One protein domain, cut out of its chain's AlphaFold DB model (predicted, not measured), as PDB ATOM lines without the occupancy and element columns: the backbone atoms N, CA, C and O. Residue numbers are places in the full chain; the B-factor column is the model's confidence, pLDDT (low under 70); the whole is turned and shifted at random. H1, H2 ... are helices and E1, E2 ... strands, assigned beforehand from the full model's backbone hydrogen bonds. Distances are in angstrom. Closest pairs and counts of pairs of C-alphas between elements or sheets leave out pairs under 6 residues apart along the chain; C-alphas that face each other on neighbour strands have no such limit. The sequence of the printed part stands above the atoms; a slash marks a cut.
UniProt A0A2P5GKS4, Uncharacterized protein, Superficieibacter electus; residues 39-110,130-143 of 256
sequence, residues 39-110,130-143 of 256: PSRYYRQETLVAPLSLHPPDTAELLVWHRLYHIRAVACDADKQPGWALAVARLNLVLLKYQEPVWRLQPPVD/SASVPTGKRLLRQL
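Overview. This is residues 39 to 110 and 130 to 143 of the 256 residues of an uncharacterized protein of Superficieibacter electus (UniProt A0A2P5GKS4). A small, twisted sheet of four very short strands, E1 to E4, stands beside a group of three helices in which H1 sits in the middle, touching H2 and H3, and long stretches of the printed part lie outside these named elements. H2, the longest helix, only grazes the sheet near E3 and E4, while H3 lies far from the sheet at one end of the long axis. The 86 printed residues hold three named helices and four named strands, in the order E1, E2, H1, E3, H2, E4, H3; the class is mixed, helices and strands. The sheet is mixed, in the order E1, E2, E3, E4. The whole is compact, with a radius of gyration of the C-alphas of 12.1 A and spans of 37 by 25 by 22 A.

Arrangement. In the sheet, E1, residues 41 to 44, and E2, residues 47 to 49, are antiparallel neighbours and a hairpin; N 44 and O 47 are 2.9 A apart, within hydrogen-bond range. E2 and E3, residues 73 to 75, are parallel, with N 75 and O 48 at 2.8 A. E3 and E4, residues 104 to 106, are parallel, with N 106 and O 74 at 2.9 A. From edge to edge the strands' lines turn by 99 degrees. Outside the named strands, residues 130 to 131 pair antiparallel with residues 41 to 42 of E1. H2, residues 82 to 98, is on the sheet but only grazes it, with its residues 84 to 92; its closest C-alphas to E4 are those of Ala 85 and Leu 105, 7.0 A. H1, residues 59 to 68, is not on the sheet. With its residues 87 to 91 alone H2 touches H1, the closest C-alphas being those of Thr 59 and Leu 91, 5.2 A, at a steep tilt of 64 degrees, the same way. H1 touches H3, residues 137 to 143, the closest C-alphas being those of Arg 67 and Leu 143, 7.0 A, at a shallow tilt of 34.6 degrees, only just short of steep, the same way. H2 and H3 are apart. E2, H1, E3 and E3, H2, E4 are strand-helix-strand units, two parallel neighbour strands with a helix between, each with a right-handed crossover. In H1 and H3 every O i to N i+4 pair is within hydrogen-bond range, in H2 11 of 13.

Along the chain. E1 begins at C-alpha 41, (-41.554, 1.307, 24.186), and is 10.4 A long. H1 is 14.2 A long. H2 is 24.4 A long, from C-alpha 82 at (-51.795, -5.084, 37.232). H3 is 9.9 A long and ends at C-alpha 143, (-33.081, -15.950, 19.651). E2, E3 and E4 have 3 residues each and measure 6.1, 6.7 and 6.2 A.

Size, cuts and confidence. The C-alphas of Asp 110 and Arg 138 are the two farthest apart, at 38.4 A. Residues 111 to 129 are not printed, and C-alphas 110 and 130 are 18.8 A apart across this cut, which lies in the link from E4 to H3. Of the links that are printed whole, E1 to E2, H1 to E3 and H2 to E4 are tight, and E2 to H1 and E3 to H2 are short. The mean pLDDT of the printed part is 94.1, and residue 110 is under 70.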
ATOM      1  N   PRO A  39     -45.543  -1.825  18.966       92.12
ATOM      2  CA  PRO A  39     -45.596  -0.547  19.656       92.12
ATOM      3  C   PRO A  39     -44.198  -0.136  20.125       92.12
ATOM      4  O   PRO A  39     -43.434  -0.958  20.631       92.12
ATOM      5  N   SER A  40     -43.869   1.147  19.971       94.38
ATOM      6  CA  SER A  40     -42.632   1.691  20.528       94.38
ATOM      7  C   SER A  40     -42.729   1.712  22.051       94.38
ATOM      8  O   SER A  40     -43.742   2.146  22.607       94.38
ATOM      9  N   ARG A  41     -41.675   1.258  22.727       95.06
ATOM     10  CA  ARG A  41     -41.554   1.307  24.186       95.06
ATOM     11  C   ARG A  41     -40.373   2.161  24.594       95.06
ATOM     12  O   ARG A  41     -39.387   2.266  23.866       95.06
ATOM     13  N   TYR A  42     -40.489   2.738  25.782       95.00
ATOM     14  CA  TYR A  42     -39.486   3.611  26.366       95.00
ATOM     15  C   TYR A  42     -38.676   2.848  27.399       95.00
ATOM     16  O   TYR A  42     -39.228   2.095  28.203       95.00
ATOM     17  N   TYR A  43     -37.367   3.042  27.387       94.94
ATOM     18  CA  TYR A  43     -36.472   2.383  28.319       94.94
ATOM     19  C   TYR A  43     -35.311   3.285  28.704       94.94
ATOM     20  O   TYR A  43     -34.914   4.193  27.975       94.94
ATOM     21  N   ARG A  44     -34.763   3.027  29.882       92.94
ATOM     22  CA  ARG A  44     -33.558   3.672  30.387       92.94
ATOM     23  C   ARG A  44     -32.733   2.599  31.063       92.94
ATOM     24  O   ARG A  44     -33.234   1.931  31.967       92.94
ATOM     25  N   GLN A  45     -31.481   2.459  30.631       91.88
ATOM     26  CA  GLN A  45     -30.625   1.347  31.049       91.88
ATOM     27  C   GLN A  45     -31.359   0.011  30.810       91.88
ATOM     28  O   GLN A  45     -31.854  -0.217  29.710       91.88
ATOM     29  N   GLU A  46     -31.485  -0.837  31.827       95.69
ATOM     30  CA  GLU A  46     -32.129  -2.153  31.736       95.69
ATOM     31  C   GLU A  46     -33.620  -2.135  32.125       95.69
ATOM     32  O   GLU A  46     -34.200  -3.191  32.383       95.69
ATOM     33  N   THR A  47     -34.260  -0.964  32.200       96.25
ATOM     34  CA  THR A  47     -35.634  -0.832  32.707       96.25
ATOM     35  C   THR A  47     -36.563  -0.219  31.658       96.25
ATOM     36  O   THR A  47     -36.298   0.882  31.171       96.25
ATOM     37  N   LEU A  48     -37.689  -0.881  31.353       96.75
ATOM     38  CA  LEU A  48     -38.814  -0.247  30.651       96.75
ATOM     39  C   LEU A  48     -39.459   0.799  31.560       96.75
ATOM     40  O   LEU A  48     -39.792   0.511  32.710       96.75
ATOM     41  N   VAL A  49     -39.660   2.005  31.045       94.75
ATOM     42  CA  VAL A  49     -40.179   3.146  31.803       94.75
ATOM     43  C   VAL A  49     -41.419   3.736  31.140       94.75
ATOM     44  O   VAL A  49     -41.752   3.422  29.997       94.75
ATOM     45  N   ALA A  50     -42.116   4.595  31.879       90.31
ATOM     46  CA  ALA A  50     -43.275   5.315  31.379       90.31
ATOM     47  C   ALA A  50     -42.941   6.204  30.152       90.31
ATOM     48  O   ALA A  50     -41.810   6.683  30.044       90.31
ATOM     49  N   PRO A  51     -43.923   6.481  29.268       91.56
ATOM     50  CA  PRO A  51     -45.309   6.010  29.329       91.56
ATOM     51  C   PRO A  51     -45.436   4.525  28.957       91.56
ATOM     52  O   PRO A  51     -45.000   4.089  27.893       91.56
ATOM     53  N   LEU A  52     -46.059   3.745  29.845       92.12
ATOM     54  CA  LEU A  52     -46.345   2.333  29.601       92.12
ATOM     55  C   LEU A  52     -47.668   2.193  28.844       92.12
ATOM     56  O   LEU A  52     -48.631   2.911  29.117       92.12
ATOM     57  N   SER A  53     -47.723   1.252  27.903       90.62
ATOM     58  CA  SER A  53     -48.943   0.970  27.147       90.62
ATOM     59  C   SER A  53     -50.041   0.413  28.056       90.62
ATOM     60  O   SER A  53     -49.764  -0.380  28.954       90.62
ATOM     61  N   LEU A  54     -51.299   0.785  27.789       87.69
ATOM     62  CA  LEU A  54     -52.458   0.263  28.523       87.69
ATOM     63  C   LEU A  54     -52.556  -1.266  28.409       87.69
ATOM     64  O   LEU A  54     -52.792  -1.959  29.395       87.69
ATOM     65  N   HIS A  55     -52.327  -1.787  27.202       89.88
ATOM     66  CA  HIS A  55     -52.197  -3.218  26.965       89.88
ATOM     67  C   HIS A  55     -50.730  -3.624  27.112       89.88
ATOM     68  O   HIS A  55     -49.889  -3.104  26.369       89.88
ATOM     69  N   PRO A  56     -50.397  -4.515  28.059       91.44
ATOM     70  CA  PRO A  56     -49.028  -4.959  28.240       91.44
ATOM     71  C   PRO A  56     -48.582  -5.845  27.059       91.44
ATOM     72  O   PRO A  56     -49.428  -6.482  26.423       91.44
ATOM     73  N   PRO A  57     -47.270  -5.893  26.776       93.69
ATOM     74  CA  PRO A  57     -46.693  -6.834  25.816       93.69
ATOM     75  C   PRO A  57     -46.993  -8.282  26.206       93.69
ATOM     76  O   PRO A  57     -47.122  -8.611  27.389       93.69
ATOM     77  N   ASP A  58     -47.052  -9.161  25.209       93.50
ATOM     78  CA  ASP A  58     -47.046 -10.596  25.466       93.50
ATOM     79  C   ASP A  58     -45.635 -11.108  25.815       93.50
ATOM     80  O   ASP A  58     -44.628 -10.399  25.725       93.50
ATOM     81  N   THR A  59     -45.563 -12.366  26.256       95.88
ATOM     82  CA  THR A  59     -44.292 -12.990  26.642       95.88
ATOM     83  C   THR A  59     -43.294 -13.022  25.484       95.88
ATOM     84  O   THR A  59     -42.102 -12.846  25.709       95.88
ATOM     85  N   ALA A  60     -43.771 -13.225  24.257       95.31
ATOM     86  CA  ALA A  60     -42.939 -13.284  23.065       95.31
ATOM     87  C   ALA A  60     -42.244 -11.942  22.801       95.31
ATOM     88  O   ALA A  60     -41.029 -11.906  22.622       95.31
ATOM     89  N   GLU A  61     -42.974 -10.830  22.862       96.81
ATOM     90  CA  GLU A  61     -42.391  -9.497  22.735       96.81
ATOM     91  C   GLU A  61     -41.360  -9.225  23.841       96.81
ATOM     92  O   GLU A  61     -40.249  -8.761  23.572       96.81
ATOM     93  N   LEU A  62     -41.701  -9.550  25.093       97.62
ATOM     94  CA  LEU A  62     -40.809  -9.349  26.237       97.62
ATOM     95  C   LEU A  62     -39.525 -10.185  26.153       97.62
ATOM     96  O   LEU A  62     -38.467  -9.716  26.572       97.62
ATOM     97  N   LEU A  63     -39.582 -11.387  25.579       97.75
ATOM     98  CA  LEU A  63     -38.395 -12.194  25.296       97.75
ATOM     99  C   LEU A  63     -37.472 -11.508  24.276       97.75
ATOM    100  O   LEU A  63     -36.252 -11.548  24.433       97.75
ATOM    101  N   VAL A  64     -38.017 -10.811  23.273       98.12
ATOM    102  CA  VAL A  64     -37.193 -10.023  22.339       98.12
ATOM    103  C   VAL A  64     -36.523  -8.849  23.056       98.12
ATOM    104  O   VAL A  64     -35.314  -8.661  22.911       98.12
ATOM    105  N   TRP A  65     -37.261  -8.107  23.892       98.31
ATOM    106  CA  TRP A  65     -36.682  -7.056  24.747       98.31
ATOM    107  C   TRP A  65     -35.587  -7.598  25.670       98.31
ATOM    108  O   TRP A  65     -34.530  -6.986  25.822       98.31
ATOM    109  N   HIS A  66     -35.813  -8.769  26.263       98.56
ATOM    110  CA  HIS A  66     -34.841  -9.432  27.119       98.56
ATOM    111  C   HIS A  66     -33.562  -9.778  26.344       98.56
ATOM    112  O   HIS A  66     -32.461  -9.513  26.832       98.56
ATOM    113  N   ARG A  67     -33.684 -10.386  25.159       97.81
ATOM    114  CA  ARG A  67     -32.529 -10.917  24.425       97.81
ATOM    115  C   ARG A  67     -31.745  -9.841  23.681       97.81
ATOM    116  O   ARG A  67     -30.523  -9.890  23.701       97.81
ATOM    117  N   LEU A  68     -32.435  -8.909  23.023       97.75
ATOM    118  CA  LEU A  68     -31.809  -7.929  22.126       97.75
ATOM    119  C   LEU A  68     -31.469  -6.600  22.805       97.75
ATOM    120  O   LEU A  68     -30.511  -5.950  22.407       97.75
ATOM    121  N   TYR A  69     -32.242  -6.194  23.812       97.44
ATOM    122  CA  TYR A  69     -32.077  -4.898  24.484       97.44
ATOM    123  C   TYR A  69     -31.583  -5.037  25.926       97.44
ATOM    124  O   TYR A  69     -31.436  -4.038  26.621       97.44
ATOM    125  N   HIS A  70     -31.350  -6.271  26.388       97.69
ATOM    126  CA  HIS A  70     -30.883  -6.578  27.742       97.69
ATOM    127  C   HIS A  70     -31.750  -5.980  28.859       97.69
ATOM    128  O   HIS A  70     -31.287  -5.770  29.974       97.69
ATOM    129  N   ILE A  71     -33.039  -5.754  28.595       98.25
ATOM    130  CA  ILE A  71     -33.965  -5.257  29.613       98.25
ATOM    131  C   ILE A  71     -34.195  -6.334  30.675       98.25
ATOM    132  O   ILE A  71     -34.345  -7.514  30.347       98.25
ATOM    133  N   ARG A  72     -34.212  -5.933  31.946       98.06
ATOM    134  CA  ARG A  72     -34.367  -6.785  33.137       98.06
ATOM    135  C   ARG A  72     -35.354  -6.222  34.160       98.06
ATOM    136  O   ARG A  72     -35.486  -6.766  35.258       98.06
ATOM    137  N   ALA A  73     -36.042  -5.131  33.851       97.62
ATOM    138  CA  ALA A  73     -37.050  -4.575  34.739       97.62
ATOM    139  C   ALA A  73     -38.108  -3.766  33.989       97.62
ATOM    140  O   ALA A  73     -37.896  -3.301  32.869       97.62
ATOM    141  N   VAL A  74     -39.237  -3.551  34.654       97.19
ATOM    142  CA  VAL A  74     -40.207  -2.516  34.292       97.19
ATOM    143  C   VAL A  74     -40.493  -1.653  35.513       97.19
ATOM    144  O   VAL A  74     -40.678  -2.163  36.618       97.19
ATOM    145  N   ALA A  75     -40.506  -0.341  35.310       95.25
ATOM    146  CA  ALA A  75     -40.888   0.633  36.313       95.25
ATOM    147  C   ALA A  75     -42.408   0.847  36.249       95.25
ATOM    148  O   ALA A  75     -42.888   1.624  35.422       95.25
ATOM    149  N   CYS A  76     -43.165   0.137  37.086       92.50
ATOM    150  CA  CYS A  76     -44.622   0.234  37.144       92.50
ATOM    151  C   CYS A  76     -45.147   0.093  38.576       92.50
ATOM    152  O   CYS A  76     -44.600  -0.643  39.395       92.50
ATOM    153  N   ASP A  77     -46.258   0.767  38.846       90.81
ATOM    154  CA  ASP A  77     -47.050   0.572  40.058       90.81
ATOM    155  C   ASP A  77     -47.992  -0.619  39.818       90.81
ATOM    156  O   ASP A  77     -48.866  -0.554  38.952       90.81
ATOM    157  N   ALA A  78     -47.771  -1.731  40.524       89.44
ATOM    158  CA  ALA A  78     -48.497  -2.980  40.293       89.44
ATOM    159  C   ALA A  78     -49.995  -2.871  40.618       89.44
ATOM    160  O   ALA A  78     -50.795  -3.539  39.963       89.44
ATOM    161  N   ASP A  79     -50.373  -1.998  41.555       89.81
ATOM    162  CA  ASP A  79     -51.771  -1.790  41.942       89.81
ATOM    163  C   ASP A  79     -52.513  -0.987  40.871       89.81
ATOM    164  O   ASP A  79     -53.667  -1.267  40.542       89.81
ATOM    165  N   LYS A  80     -51.828  -0.014  40.259       90.31
ATOM    166  CA  LYS A  80     -52.392   0.803  39.172       90.31
ATOM    167  C   LYS A  80     -52.306   0.127  37.805       90.31
ATOM    168  O   LYS A  80     -53.102   0.433  36.919       90.31
ATOM    169  N   GLN A  81     -51.328  -0.753  37.598       90.94
ATOM    170  CA  GLN A  81     -51.046  -1.402  36.313       90.94
ATOM    171  C   GLN A  81     -50.872  -2.925  36.463       90.94
ATOM    172  O   GLN A  81     -49.840  -3.478  36.061       90.94
ATOM    173  N   PRO A  82     -51.896  -3.649  36.956       93.88
ATOM    174  CA  PRO A  82     -51.795  -5.084  37.232       93.88
ATOM    175  C   PRO A  82     -51.496  -5.923  35.979       93.88
ATOM    176  O   PRO A  82     -50.875  -6.983  36.065       93.88
ATOM    177  N   GLY A  83     -51.870  -5.439  34.788       95.00
ATOM    178  CA  GLY A  83     -51.546  -6.098  33.519       95.00
ATOM    179  C   GLY A  83     -50.039  -6.213  33.258       95.00
ATOM    180  O   GLY A  83     -49.579  -7.254  32.791       95.00
ATOM    181  N   TRP A  84     -49.258  -5.183  33.599       95.81
ATOM    182  CA  TRP A  84     -47.798  -5.209  33.456       95.81
ATOM    183  C   TRP A  84     -47.144  -6.148  34.463       95.81
ATOM    184  O   TRP A  84     -46.264  -6.925  34.090       95.81
ATOM    185  N   ALA A  85     -47.629  -6.145  35.707       95.38
ATOM    186  CA  ALA A  85     -47.186  -7.094  36.723       95.38
ATOM    187  C   ALA A  85     -47.423  -8.548  36.276       95.38
ATOM    188  O   ALA A  85     -46.518  -9.382  36.346       95.38
ATOM    189  N   LEU A  86     -48.606  -8.841  35.723       97.00
ATOM    190  CA  LEU A  86     -48.932 -10.165  35.193       97.00
ATOM    191  C   LEU A  86     -48.066 -10.551  33.983       97.00
ATOM    192  O   LEU A  86     -47.646 -11.704  33.876       97.00
ATOM    193  N   ALA A  87     -47.787  -9.612  33.077       97.38
ATOM    194  CA  ALA A  87     -46.928  -9.863  31.921       97.38
ATOM    195  C   ALA A  87     -45.497 -10.231  32.347       97.38
ATOM    196  O   ALA A  87     -44.945 -11.216  31.858       97.38
ATOM    197  N   VAL A  88     -44.935  -9.514  33.324       98.00
ATOM    198  CA  VAL A  88     -43.623  -9.834  33.907       98.00
ATOM    199  C   VAL A  88     -43.636 -11.187  34.613       98.00
ATOM    200  O   VAL A  88     -42.705 -11.971  34.440       98.00
ATOM    201  N   ALA A  89     -44.696 -11.515  35.355       97.56
ATOM    202  CA  ALA A  89     -44.820 -12.824  35.992       97.56
ATOM    203  C   ALA A  89     -44.825 -13.966  34.958       97.56
ATOM    204  O   ALA A  89     -44.075 -14.933  35.097       97.56
ATOM    205  N   ARG A  90     -45.611 -13.833  33.879       97.38
ATOM    206  CA  ARG A  90     -45.650 -14.806  32.770       97.38
ATOM    207  C   ARG A  90     -44.296 -14.943  32.078       97.38
ATOM    208  O   ARG A  90     -43.881 -16.064  31.789       97.38
ATOM    209  N   LEU A  91     -43.608 -13.826  31.841       98.06
ATOM    210  CA  LEU A  91     -42.252 -13.823  31.299       98.06
ATOM    211  C   LEU A  91     -41.293 -14.588  32.213       98.06
ATOM    212  O   LEU A  91     -40.567 -15.458  31.742       98.06
ATOM    213  N   ASN A  92     -41.307 -14.306  33.513       98.25
ATOM    214  CA  ASN A  92     -40.382 -14.912  34.465       98.25
ATOM    215  C   ASN A  92     -40.543 -16.432  34.552       98.25
ATOM    216  O   ASN A  92     -39.540 -17.133  34.632       98.25
ATOM    217  N   LEU A  93     -41.767 -16.962  34.450       97.00
ATOM    218  CA  LEU A  93     -41.988 -18.412  34.366       97.00
ATOM    219  C   LEU A  93     -41.284 -19.044  33.156       97.00
ATOM    220  O   LEU A  93     -40.799 -20.171  33.242       97.00
ATOM    221  N   VAL A  94     -41.223 -18.330  32.030       96.38
ATOM    222  CA  VAL A  94     -40.506 -18.775  30.829       96.38
ATOM    223  C   VAL A  94     -38.996 -18.597  30.988       96.38
ATOM    224  O   VAL A  94     -38.254 -19.535  30.714       96.38
ATOM    225  N   LEU A  95     -38.532 -17.451  31.496       97.69
ATOM    226  CA  LEU A  95     -37.106 -17.183  31.718       97.69
ATOM    227  C   LEU A  95     -36.472 -18.177  32.698       97.69
ATOM    228  O   LEU A  95     -35.361 -18.635  32.457       97.69
ATOM    229  N   LEU A  96     -37.195 -18.586  33.745       96.94
ATOM    230  CA  LEU A  96     -36.740 -19.628  34.669       96.94
ATOM    231  C   LEU A  96     -36.519 -20.968  33.955       96.94
ATOM    232  O   LEU A  96     -35.499 -21.615  34.178       96.94
ATOM    233  N   LYS A  97     -37.426 -21.363  33.050       95.31
ATOM    234  CA  LYS A  97     -37.240 -22.562  32.211       95.31
ATOM    235  C   LYS A  97     -36.055 -22.410  31.255       95.31
ATOM    236  O   LYS A  97     -35.365 -23.386  30.986       95.31
ATOM    237  N   TYR A  98     -35.817 -21.195  30.762       95.69
ATOM    238  CA  TYR A  98     -34.668 -20.871  29.915       95.69
ATOM    239  C   TYR A  98     -33.349 -20.729  30.678       95.69
ATOM    240  O   TYR A  98     -32.307 -20.657  30.034       95.69
ATOM    241  N   GLN A  99     -33.384 -20.735  32.015       95.88
ATOM    242  CA  GLN A  99     -32.234 -20.458  32.882       95.88
ATOM    243  C   GLN A  99     -31.634 -19.062  32.623       95.88
ATOM    244  O   GLN A  99     -30.423 -18.867  32.646       95.88
ATOM    245  N   GLU A 100     -32.506 -18.087  32.372       97.38
ATOM    246  CA  GLU A 100     -32.173 -16.690  32.087       97.38
ATOM    247  C   GLU A 100     -32.542 -15.782  33.281       97.38
ATOM    248  O   GLU A 100     -33.435 -16.115  34.071       97.38
ATOM    249  N   PRO A 101     -31.903 -14.606  33.434       98.12
ATOM    250  CA  PRO A 101     -32.195 -13.685  34.528       98.12
ATOM    251  C   PRO A 101     -33.622 -13.128  34.450       98.12
ATOM    252  O   PRO A 101     -34.032 -12.538  33.448       98.12
ATOM    253  N   VAL A 102     -34.366 -13.273  35.546       98.44
ATOM    254  CA  VAL A 102     -35.756 -12.815  35.659       98.44
ATOM    255  C   VAL A 102     -35.874 -11.292  35.697       98.44
ATOM    256  O   VAL A 102     -34.974 -10.577  36.139       98.44
ATOM    257  N   TRP A 103     -37.022 -10.793  35.251       98.31
ATOM    258  CA  TRP A 103     -37.357  -9.380  35.298       98.31
ATOM    259  C   TRP A 103     -37.912  -8.968  36.659       98.31
ATOM    260  O   TRP A 103     -38.644  -9.719  37.307       98.31
ATOM    261  N   ARG A 104     -37.604  -7.736  37.068       97.19
ATOM    262  CA  ARG A 104     -38.099  -7.135  38.314       97.19
ATOM    263  C   ARG A 104     -39.163  -6.076  38.044       97.19
ATOM    264  O   ARG A 104     -39.067  -5.324  37.076       97.19
ATOM    265  N   LEU A 105     -40.132  -5.977  38.949       95.81
ATOM    266  CA  LEU A 105     -40.983  -4.796  39.060       95.81
ATOM    267  C   LEU A 105     -40.249  -3.765  39.914       95.81
ATOM    268  O   LEU A 105     -39.782  -4.078  41.009       95.81
ATOM    269  N   GLN A 106     -40.107  -2.556  39.391       93.94
ATOM    270  CA  GLN A 106     -39.535  -1.420  40.102       93.94
ATOM    271  C   GLN A 106     -40.621  -0.363  40.304       93.94
ATOM    272  O   GLN A 106     -41.466  -0.194  39.421       93.94
ATOM    273  N   PRO A 107     -40.606   0.379  41.423       88.81
ATOM    274  CA  PRO A 107     -41.496   1.518  41.568       88.81
ATOM    275  C   PRO A 107     -41.203   2.545  40.460       88.81
ATOM    276  O   PRO A 107     -40.039   2.723  40.077       88.81
ATOM    277  N   PRO A 108     -42.230   3.222  39.918       83.94
ATOM    278  CA  PRO A 108     -42.015   4.278  38.944       83.94
ATOM    279  C   PRO A 108     -41.162   5.383  39.572       83.94
ATOM    280  O   PRO A 108     -41.417   5.826  40.690       83.94
ATOM    281  N   VAL A 109     -40.128   5.824  38.854       70.94
ATOM    282  CA  VAL A 109     -39.322   6.966  39.293       70.94
ATOM    283  C   VAL A 109     -40.150   8.224  39.054       70.94
ATOM    284  O   VAL A 109     -40.313   8.639  37.907       70.94
ATOM    285  N   ASP A 110     -40.688   8.799  40.126       57.97
ATOM    286  CA  ASP A 110     -41.390  10.078  40.077       57.97
ATOM    287  C   ASP A 110     -40.407  11.182  39.628       57.97
ATOM    288  O   ASP A 110     -39.324  11.316  40.212       57.97
ATOM    289  N   SER A 130     -36.239   5.164  23.057       95.50
ATOM    290  CA  SER A 130     -37.451   4.528  22.545       95.50
ATOM    291  C   SER A 130     -37.122   3.586  21.397       95.50
ATOM    292  O   SER A 130     -36.348   3.958  20.515       95.50
ATOM    293  N   ALA A 131     -37.727   2.402  21.376       96.19
ATOM    294  CA  ALA A 131     -37.592   1.469  20.263       96.19
ATOM    295  C   ALA A 131     -38.826   0.569  20.116       96.19
ATOM    296  O   ALA A 131     -39.555   0.329  21.077       96.19
ATOM    297  N   SER A 132     -39.011   0.032  18.912       95.81
ATOM    298  CA  SER A 132     -39.895  -1.102  18.636       95.81
ATOM    299  C   SER A 132     -39.044  -2.343  18.388       95.81
ATOM    300  O   SER A 132     -37.945  -2.242  17.843       95.81
ATOM    301  N   VAL A 133     -39.561  -3.515  18.746       96.00
ATOM    302  CA  VAL A 133     -38.848  -4.781  18.543       96.00
ATOM    303  C   VAL A 133     -39.220  -5.448  17.215       96.00
ATOM    304  O   VAL A 133     -40.354  -5.296  16.746       96.00
ATOM    305  N   PRO A 134     -38.306  -6.225  16.608       95.31
ATOM    306  CA  PRO A 134     -38.661  -7.115  15.510       95.31
ATOM    307  C   PRO A 134     -39.619  -8.221  15.990       95.31
ATOM    308  O   PRO A 134     -39.636  -8.585  17.168       95.31
ATOM    309  N   THR A 135     -40.440  -8.751  15.079       93.56
ATOM    310  CA  THR A 135     -41.590  -9.605  15.427       93.56
ATOM    311  C   THR A 135     -41.576 -10.970  14.743       93.56
ATOM    312  O   THR A 135     -40.900 -11.179  13.737       93.56
ATOM    313  N   GLY A 136     -42.406 -11.887  15.247       91.81
ATOM    314  CA  GLY A 136     -42.712 -13.165  14.605       91.81
ATOM    315  C   GLY A 136     -42.003 -14.375  15.219       91.81
ATOM    316  O   GLY A 136     -40.891 -14.298  15.736       91.81
ATOM    317  N   LYS A 137     -42.642 -15.545  15.116       91.44
ATOM    318  CA  LYS A 137     -42.162 -16.785  15.754       91.44
ATOM    319  C   LYS A 137     -40.805 -17.278  15.240       91.44
ATOM    320  O   LYS A 137     -40.032 -17.856  15.999       91.44
ATOM    321  N   ARG A 138     -40.476 -17.030  13.964       92.06
ATOM    322  CA  ARG A 138     -39.171 -17.415  13.385       92.06
ATOM    323  C   ARG A 138     -38.007 -16.675  14.038       92.06
ATOM    324  O   ARG A 138     -36.947 -17.269  14.205       92.06
ATOM    325  N   LEU A 139     -38.216 -15.417  14.426       93.12
ATOM    326  CA  LEU A 139     -37.226 -14.649  15.172       93.12
ATOM    327  C   LEU A 139     -37.010 -15.261  16.559       93.12
ATOM    328  O   LEU A 139     -35.871 -15.491  16.946       93.12
ATOM    329  N   LEU A 140     -38.081 -15.581  17.291       92.44
ATOM    330  CA  LEU A 140     -37.960 -16.189  18.624       92.44
ATOM    331  C   LEU A 140     -37.183 -17.504  18.586       92.44
ATOM    332  O   LEU A 140     -36.308 -17.714  19.421       92.44
ATOM    333  N   ARG A 141     -37.409 -18.330  17.557       92.69
ATOM    334  CA  ARG A 141     -36.595 -19.525  17.288       92.69
ATOM    335  C   ARG A 141     -35.104 -19.203  17.139       92.69
ATOM    336  O   ARG A 141     -34.275 -19.936  17.661       92.69
ATOM    337  N   GLN A 142     -34.752 -18.138  16.416       93.88
ATOM    338  CA  GLN A 142     -33.353 -17.719  16.244       93.88
ATOM    339  C   GLN A 142     -32.741 -17.206  17.553       93.88
ATOM    340  O   GLN A 142     -31.572 -17.464  17.823       93.88
ATOM    341  N   LEU A 143     -33.526 -16.501  18.370       95.94
ATOM    342  CA  LEU A 143     -33.081 -15.950  19.651       95.94
ATOM    343  C   LEU A 143     -32.927 -17.022  20.740       95.94
ATOM    344  O   LEU A 143     -32.015 -16.920  21.564       95.94
TER     345      LEU A 143